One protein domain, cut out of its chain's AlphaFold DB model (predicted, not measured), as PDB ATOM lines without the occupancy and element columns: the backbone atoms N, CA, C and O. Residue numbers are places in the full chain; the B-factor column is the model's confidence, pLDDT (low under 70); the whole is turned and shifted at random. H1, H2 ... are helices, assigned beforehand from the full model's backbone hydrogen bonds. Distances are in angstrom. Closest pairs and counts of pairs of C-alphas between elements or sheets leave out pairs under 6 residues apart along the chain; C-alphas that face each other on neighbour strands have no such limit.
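AT A GLANCE: This is residues 5 to 65 of the 113 residues of an uncharacterized protein of Syntrophomonas sp (UniProt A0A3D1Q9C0). There is little regular structure: four short helices joined by one long loop, between H2 and H3, and two short ones, with H3 packing on H4, H2 near H3, and H1 at one end of the longest axis, opposite the loop of residues 31 to 35. Residues 60 to 65 stick out. The 61 printed residues, with H1 to H4 in chain order and no named strand, are all helix by class, 21 residues in named elements, and compact: radius of gyration of the C-alphas 12.0 A, spans 32 by 29 by 21 A.

HOW THE PARTS SIT: H3, residues 43 to 48, touches H4, residues 56 to 59, closest C-alphas Pro 44 and Glu 56, 5.7 A. H2, residues 19 to 23, is close to H3 but not clearly touching, closest C-alphas Cys 22 and Thr 46, 7.2 A. H1, residues 5 to 10, is apart from the other helices. Each O i to N i+4 pair in H1, H2 and H3 is within hydrogen-bond range; H4 is too short for one.

IN THESE COORDINATES: First to last C-alpha, H3 measures 8.5 A, H1 8.8 A, H2 6.0 A and H4 5.8 A. C-alpha 5 is at (158.662, 158.818, 86.829), C-alpha 59 at (151.145, 165.748, 96.485).

THE WHOLE: The C-alphas farthest apart, Leu 11 and Pro 34, are 32.4 A apart. The printed part has no cut. The 19-residue link from H2 to H3 is long. Residues 59 to 65 have pLDDT under 70.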
ATOM      1  N   HIS A   5     157.209 158.785  86.644       90.06
ATOM      2  CA  HIS A   5     158.662 158.818  86.829       90.06
ATOM      3  C   HIS A   5     159.322 157.485  86.451       90.06
ATOM      4  O   HIS A   5     160.268 157.445  85.667       90.06
ATOM      5  N   GLY A   6     158.762 156.363  86.918       88.56
ATOM      6  CA  GLY A   6     159.283 155.035  86.593       88.56
ATOM      7  C   GLY A   6     159.179 154.704  85.102       88.56
ATOM      8  O   GLY A   6     160.093 154.116  84.533       88.56
ATOM      9  N   ARG A   7     158.092 155.119  84.439       89.44
ATOM     10  CA  ARG A   7     157.941 154.991  82.981       89.44
ATOM     11  C   ARG A   7     158.945 155.857  82.226       89.44
ATOM     12  O   ARG A   7     159.523 155.376  81.258       89.44
ATOM     13  N   GLY A   8     159.169 157.096  82.667       91.00
ATOM     14  CA  GLY A   8     160.181 157.977  82.084       91.00
ATOM     15  C   GLY A   8     161.576 157.356  82.134       91.00
ATOM     16  O   GLY A   8     162.291 157.375  81.135       91.00
ATOM     17  N   LEU A   9     161.922 156.722  83.259       91.69
ATOM     18  CA  LEU A   9     163.223 156.085  83.439       91.69
ATOM     19  C   LEU A   9     163.385 154.870  82.517       91.69
ATOM     20  O   LEU A   9     164.428 154.702  81.891       91.69
ATOM     21  N   LEU A  10     162.334 154.055  82.368       90.56
ATOM     22  CA  LEU A  10     162.319 152.931  81.420       90.56
ATOM     23  C   LEU A  10     162.499 153.373  79.964       90.56
ATOM     24  O   LEU A  10     163.054 152.626  79.163       90.56
ATOM     25  N   LEU A  11     162.039 154.577  79.623       92.69
ATOM     26  CA  LEU A  11     162.207 155.173  78.297       92.69
ATOM     27  C   LEU A  11     163.568 155.872  78.119       92.69
ATOM     28  O   LEU A  11     163.806 156.466  77.072       92.69
ATOM     29  N   GLY A  12     164.461 155.799  79.112       91.81
ATOM     30  CA  GLY A  12     165.804 156.376  79.049       91.81
ATOM     31  C   GLY A  12     165.869 157.871  79.364       91.81
ATOM     32  O   GLY A  12     166.873 158.508  79.051       91.81
ATOM     33  N   SER A  13     164.827 158.450  79.970       92.00
ATOM     34  CA  SER A  13     164.874 159.845  80.413       92.00
ATOM     35  C   SER A  13     165.852 160.017  81.575       92.00
ATOM     36  O   SER A  13     165.745 159.317  82.583       92.00
ATOM     37  N   ILE A  14     166.763 160.982  81.444       89.88
ATOM     38  CA  ILE A  14     167.684 161.415  82.511       89.88
ATOM     39  C   ILE A  14     167.127 162.580  83.339       89.88
ATOM     40  O   ILE A  14     167.637 162.865  84.414       89.88
ATOM     41  N   GLU A  15     166.065 163.222  82.850       89.88
ATOM     42  CA  GLU A  15     165.425 164.392  83.470       89.88
ATOM     43  C   GLU A  15     164.293 163.998  84.433       89.88
ATOM     44  O   GLU A  15     163.656 164.843  85.058       89.88
ATOM     45  N   THR A  16     163.973 162.705  84.514       92.25
ATOM     46  CA  THR A  16     162.915 162.203  85.392       92.25
ATOM     47  C   THR A  16     163.478 161.762  86.734       92.25
ATOM     48  O   THR A  16     164.593 161.244  86.808       92.25
ATOM     49  N   ALA A  17     162.677 161.909  87.791       91.94
ATOM     50  CA  ALA A  17     163.075 161.448  89.110       91.94
ATOM     51  C   ALA A  17     163.301 159.927  89.116       91.94
ATOM     52  O   ALA A  17     162.481 159.139  88.636       91.94
ATOM     53  N   ASN A  18     164.407 159.509  89.710       91.38
ATOM     54  CA  ASN A  18     164.784 158.123  89.918       91.38
ATOM     55  C   ASN A  18     164.665 157.741  91.409       91.38
ATOM     56  O   ASN A  18     164.197 158.505  92.255       91.38
ATOM     57  N   CYS A  19     165.073 156.515  91.744       90.94
ATOM     58  CA  CYS A  19     164.977 155.985  93.104       90.94
ATOM     59  C   CYS A  19     165.744 156.835  94.136       90.94
ATOM     60  O   CYS A  19     165.275 157.000  95.261       90.94
ATOM     61  N   ILE A  20     166.908 157.366  93.757       91.94
ATOM     62  CA  ILE A  20     167.836 158.097  94.630       91.94
ATOM     63  C   ILE A  20     167.321 159.513  94.900       91.94
ATOM     64  O   ILE A  20     167.502 160.019  96.004       91.94
ATOM     65  N   ASP A  21     166.611 160.127  93.954       91.19
ATOM     66  CA  ASP A  21     166.045 161.472  94.141       91.19
ATOM     67  C   ASP A  21     165.032 161.517  95.292       91.19
ATOM     68  O   ASP A  21     164.936 162.512  96.019       91.19
ATOM     69  N   CYS A  22     164.325 160.401  95.498       90.12
ATOM     70  CA  CYS A  22     163.384 160.225  96.596       90.12
ATOM     71  C   CYS A  22     164.009 159.575  97.832       90.12
ATOM     72  O   CYS A  22     163.705 160.028  98.927       90.12
ATOM     73  N   HIS A  23     164.833 158.530  97.704       91.31
ATOM     74  CA  HIS A  23     165.331 157.753  98.852       91.31
ATOM     75  C   HIS A  23     166.722 158.165  99.358       91.31
ATOM     76  O   HIS A  23     167.096 157.778 100.464       91.31
ATOM     77  N   GLY A  24     167.480 158.943  98.586       87.88
ATOM     78  CA  GLY A  24     168.900 159.181  98.830       87.88
ATOM     79  C   GLY A  24     169.773 158.003  98.388       87.88
ATOM     80  O   GLY A  24     169.301 157.040  97.786       87.88
ATOM     81  N   SER A  25     171.077 158.102  98.655       88.25
ATOM     82  CA  SER A  25     172.068 157.096  98.246       88.25
ATOM     83  C   SER A  25     172.479 156.193  99.410       88.25
ATOM     84  O   SER A  25     172.129 155.018  99.439       88.25
ATOM     85  N   HIS A  26     173.183 156.748 100.398       91.19
ATOM     86  CA  HIS A  26     173.696 156.020 101.571       91.19
ATOM     87  C   HIS A  26     172.951 156.348 102.874       91.19
ATOM     88  O   HIS A  26     173.289 155.837 103.938       91.19
ATOM     89  N   ASN A  27     171.935 157.202 102.800       84.56
ATOM     90  CA  ASN A  27     171.136 157.694 103.917       84.56
ATOM     91  C   ASN A  27     169.653 157.349 103.723       84.56
ATOM     92  O   ASN A  27     168.783 158.200 103.902       84.56
ATOM     93  N   VAL A  28     169.371 156.107 103.324       90.06
ATOM     94  CA  VAL A  28     167.999 155.638 103.119       90.06
ATOM     95  C   VAL A  28     167.321 155.489 104.478       90.06
ATOM     96  O   VAL A  28     167.569 154.543 105.223       90.06
ATOM     97  N   LEU A  29     166.477 156.460 104.804       92.44
ATOM     98  CA  LEU A  29     165.702 156.500 106.039       92.44
ATOM     99  C   LEU A  29     164.312 155.916 105.817       92.44
ATOM    100  O   LEU A  29     163.772 156.013 104.723       92.44
ATOM    101  N   ALA A  30     163.696 155.348 106.852       90.75
ATOM    102  CA  ALA A  30     162.315 154.884 106.766       90.75
ATOM    103  C   ALA A  30     161.345 156.056 106.534       90.75
ATOM    104  O   ALA A  30     161.573 157.160 107.012       90.75
ATOM    105  N   ARG A  31     160.198 155.811 105.882       87.19
ATOM    106  CA  ARG A  31     159.179 156.853 105.623       87.19
ATOM    107  C   ARG A  31     158.692 157.567 106.890       87.19
ATOM    108  O   ARG A  31     158.292 158.726 106.829       87.19
ATOM    109  N   SER A  32     158.654 156.840 108.006       90.94
ATOM    110  CA  SER A  32     158.244 157.347 109.317       90.94
ATOM    111  C   SER A  32     159.269 158.287 109.944       90.94
ATOM    112  O   SER A  32     158.930 158.998 110.884       90.94
ATOM    113  N   ASP A  33     160.511 158.275 109.460       92.94
ATOM    114  CA  ASP A  33     161.538 159.195 109.917       92.94
ATOM    115  C   ASP A  33     161.246 160.595 109.347       92.94
ATOM    116  O   ASP A  33     161.189 160.753 108.124       92.94
ATOM    117  N   PRO A  34     161.070 161.628 110.189       90.94
ATOM    118  CA  PRO A  34     160.836 162.993 109.719       90.94
ATOM    119  C   PRO A  34     162.014 163.559 108.917       90.94
ATOM    120  O   PRO A  34     161.854 164.566 108.227       90.94
ATOM    121  N   GLN A  35     163.197 162.943 109.001       90.44
ATOM    122  CA  GLN A  35     164.356 163.315 108.206       90.44
ATOM    123  C   GLN A  35     164.345 162.713 106.795       90.44
ATOM    124  O   GLN A  35     165.065 163.211 105.925       90.44
ATOM    125  N   ALA A  36     163.525 161.691 106.525       92.12
ATOM    126  CA  ALA A  36     163.416 161.127 105.187       92.12
ATOM    127  C   ALA A  36     162.890 162.188 104.210       92.12
ATOM    128  O   ALA A  36     161.898 162.868 104.477       92.12
ATOM    129  N   THR A  37     163.530 162.310 103.052       90.44
ATOM    130  CA  THR A  37     163.112 163.190 101.943       90.44
ATOM    131  C   THR A  37     161.679 162.900 101.496       90.44
ATOM    132  O   THR A  37     160.899 163.803 101.224       90.44
ATOM    133  N   TYR A  38     161.279 161.632 101.538       89.06
ATOM    134  CA  TYR A  38     159.937 161.169 101.193       89.06
ATOM    135  C   TYR A  38     158.993 161.016 102.403       89.06
ATOM    136  O   TYR A  38     157.951 160.355 102.314       89.06
ATOM    137  N   SER A  39     159.348 161.606 103.551       91.25
ATOM    138  CA  SER A  39     158.443 161.734 104.699       91.25
ATOM    139  C   SER A  39     157.298 162.691 104.371       91.25
ATOM    140  O   SER A  39     157.439 163.582 103.539       91.25
ATOM    141  N   ALA A  40     156.148 162.540 105.035       86.06
ATOM    142  CA  ALA A  40     154.966 163.359 104.741       86.06
ATOM    143  C   ALA A  40     155.217 164.875 104.872       86.06
ATOM    144  O   ALA A  40     154.593 165.652 104.156       86.06
ATOM    145  N   THR A  41     156.135 165.281 105.751       87.31
ATOM    146  CA  THR A  41     156.485 166.685 106.003       87.31
ATOM    147  C   THR A  41     157.479 167.254 104.990       87.31
ATOM    148  O   THR A  41     157.414 168.441 104.703       87.31
ATOM    149  N   ARG A  42     158.381 166.434 104.427       89.50
ATOM    150  CA  ARG A  42     159.422 166.866 103.465       89.50
ATOM    151  C   ARG A  42     159.093 166.571 102.008       89.50
ATOM    152  O   ARG A  42     159.804 167.006 101.102       89.50
ATOM    153  N   LEU A  43     158.016 165.830 101.769       87.94
ATOM    154  CA  LEU A  43     157.585 165.472 100.427       87.94
ATOM    155  C   LEU A  43     157.301 166.706  99.538       87.94
ATOM    156  O   LEU A  43     157.731 166.657  98.387       87.94
ATOM    157  N   PRO A  44     156.696 167.821 100.024       88.62
ATOM    158  CA  PRO A  44     156.540 169.030  99.205       88.62
ATOM    159  C   PRO A  44     157.877 169.598  98.743       88.62
ATOM    160  O   PRO A  44     158.077 169.802  97.549       88.62
ATOM    161  N   GLU A  45     158.828 169.748  99.664       89.50
ATOM    162  CA  GLU A  45     160.173 170.255  99.367       89.50
ATOM    163  C   GLU A  45     160.929 169.342  98.393       89.50
ATOM    164  O   GLU A  45     161.662 169.809  97.526       89.50
ATOM    165  N   THR A  46     160.733 168.026  98.502       90.56
ATOM    166  CA  THR A  46     161.359 167.052  97.598       90.56
ATOM    167  C   THR A  46     160.782 167.146  96.189       90.56
ATOM    168  O   THR A  46     161.550 167.151  95.229       90.56
ATOM    169  N   CYS A  47     159.459 167.264  96.045       90.00
ATOM    170  CA  CYS A  47     158.817 167.482  94.747       90.00
ATOM    171  C   CYS A  47     159.200 168.841  94.141       90.00
ATOM    172  O   CYS A  47     159.402 168.932  92.929       90.00
ATOM    173  N   ALA A  48     159.361 169.867  94.982       90.12
ATOM    174  CA  ALA A  48     159.714 171.222  94.570       90.12
ATOM    175  C   ALA A  48     161.095 171.344  93.914       90.12
ATOM    176  O   ALA A  48     161.351 172.316  93.210       90.12
ATOM    177  N   LYS A  49     161.966 170.335  94.064       89.69
ATOM    178  CA  LYS A  49     163.257 170.274  93.357       89.69
ATOM    179  C   LYS A  49     163.112 170.302  91.835       89.69
ATOM    180  O   LYS A  49     164.007 170.803  91.165       89.69
ATOM    181  N   CYS A  50     162.009 169.762  91.309       90.50
ATOM    182  CA  CYS A  50     161.718 169.743  89.872       90.50
ATOM    183  C   CYS A  50     160.383 170.423  89.525       90.50
ATOM    184  O   CYS A  50     160.203 170.889  88.404       90.50
ATOM    185  N   HIS A  51     159.436 170.485  90.463       88.50
ATOM    186  CA  HIS A  51     158.128 171.110  90.281       88.50
ATOM    187  C   HIS A  51     158.025 172.371  91.137       88.50
ATOM    188  O   HIS A  51     157.580 172.303  92.275       88.50
ATOM    189  N   GLU A  52     158.414 173.517  90.589       82.56
ATOM    190  CA  GLU A  52     158.617 174.783  91.318       82.56
ATOM    191  C   GLU A  52     157.424 175.230  92.196       82.56
ATOM    192  O   GLU A  52     157.613 175.829  93.251       82.56
ATOM    193  N   GLU A  53     156.196 174.855  91.829       77.88
ATOM    194  CA  GLU A  53     154.962 175.175  92.566       77.88
ATOM    195  C   GLU A  53     154.377 173.987  93.360       77.88
ATOM    196  O   GLU A  53     153.194 173.984  93.725       77.88
ATOM    197  N   ALA A  54     155.175 172.949  93.630       78.25
ATOM    198  CA  ALA A  54     154.749 171.771  94.381       78.25
ATOM    199  C   ALA A  54     154.504 172.089  95.867       78.25
ATOM    200  O   ALA A  54     155.324 171.847  96.747       78.25
ATOM    201  N   GLN A  55     153.317 172.613  96.141       73.00
ATOM    202  CA  GLN A  55     152.763 172.836  97.474       73.00
ATOM    203  C   GLN A  55     152.100 171.565  98.036       73.00
ATOM    204  O   GLN A  55     151.922 170.578  97.326       73.00
ATOM    205  N   GLU A  56     151.655 171.572  99.299       71.19
ATOM    206  CA  GLU A  56     151.025 170.396  99.935       71.19
ATOM    207  C   GLU A  56     149.888 169.768  99.104       71.19
ATOM    208  O   GLU A  56     149.717 168.547  99.080       71.19
ATOM    209  N   ASN A  57     149.124 170.596  98.385       71.50
ATOM    210  CA  ASN A  57     148.018 170.145  97.541       71.50
ATOM    211  C   ASN A  57     148.478 169.405  96.275       71.50
ATOM    212  O   ASN A  57     147.743 168.558  95.775       71.50
ATOM    213  N   PHE A  58     149.695 169.663  95.786       73.25
ATOM    214  CA  PHE A  58     150.271 168.993  94.615       73.25
ATOM    215  C   PHE A  58     150.447 167.489  94.859       73.25
ATOM    216  O   PHE A  58     150.096 166.651  94.033       73.25
ATOM    217  N   ILE A  59     150.903 167.135  96.059       69.69
ATOM    218  CA  ILE A  59     151.145 165.748  96.485       69.69
ATOM    219  C   ILE A  59     149.828 165.003  96.729       69.69
ATOM    220  O   ILE A  59     149.766 163.778  96.644       69.69
ATOM    221  N   ARG A  60     148.757 165.747  97.025       65.75
ATOM    222  CA  ARG A  60     147.390 165.223  97.138       65.75
ATOM    223  C   ARG A  60     146.707 165.059  95.775       65.75
ATOM    224  O   ARG A  60     145.602 164.520  95.728       65.75
ATOM    225  N   GLY A  61     147.351 165.511  94.695       58.41
ATOM    226  CA  GLY A  61     146.867 165.402  93.326       58.41
ATOM    227  C   GLY A  61     146.619 163.953  92.904       58.41
ATOM    228  O   GLY A  61     147.330 163.023  93.291       58.41
ATOM    229  N   THR A  62     145.583 163.774  92.091       54.75
ATOM    230  CA  THR A  62     145.044 162.494  91.606       54.75
ATOM    231  C   THR A  62     146.056 161.600  90.896       54.75
ATOM    232  O   THR A  62     145.865 160.388  90.862       54.75
ATOM    233  N   GLU A  63     147.167 162.159  90.420       51.38
ATOM    234  CA  GLU A  63     148.190 161.452  89.642       51.38
ATOM    235  C   GLU A  63     149.018 160.441  90.462       51.38
ATOM    236  O   GLU A  63     149.673 159.567  89.897       51.38
ATOM    237  N   HIS A  64     148.967 160.518  91.800       52.16
ATOM    238  CA  HIS A  64     149.626 159.568  92.711       52.16
ATOM    239  C   HIS A  64     148.651 158.639  93.447       52.16
ATOM    240  O   HIS A  64     149.084 157.738  94.175       52.16
ATOM    241  N   LYS A  65     147.334 158.799  93.246       50.00
ATOM    242  CA  LYS A  65     146.377 157.766  93.642       50.00
ATOM    243  C   LYS A  65     146.497 156.623  92.629       50.00
ATOM    244  O   LYS A  65     145.844 156.622  91.592       50.00
TER     245      LYS A  65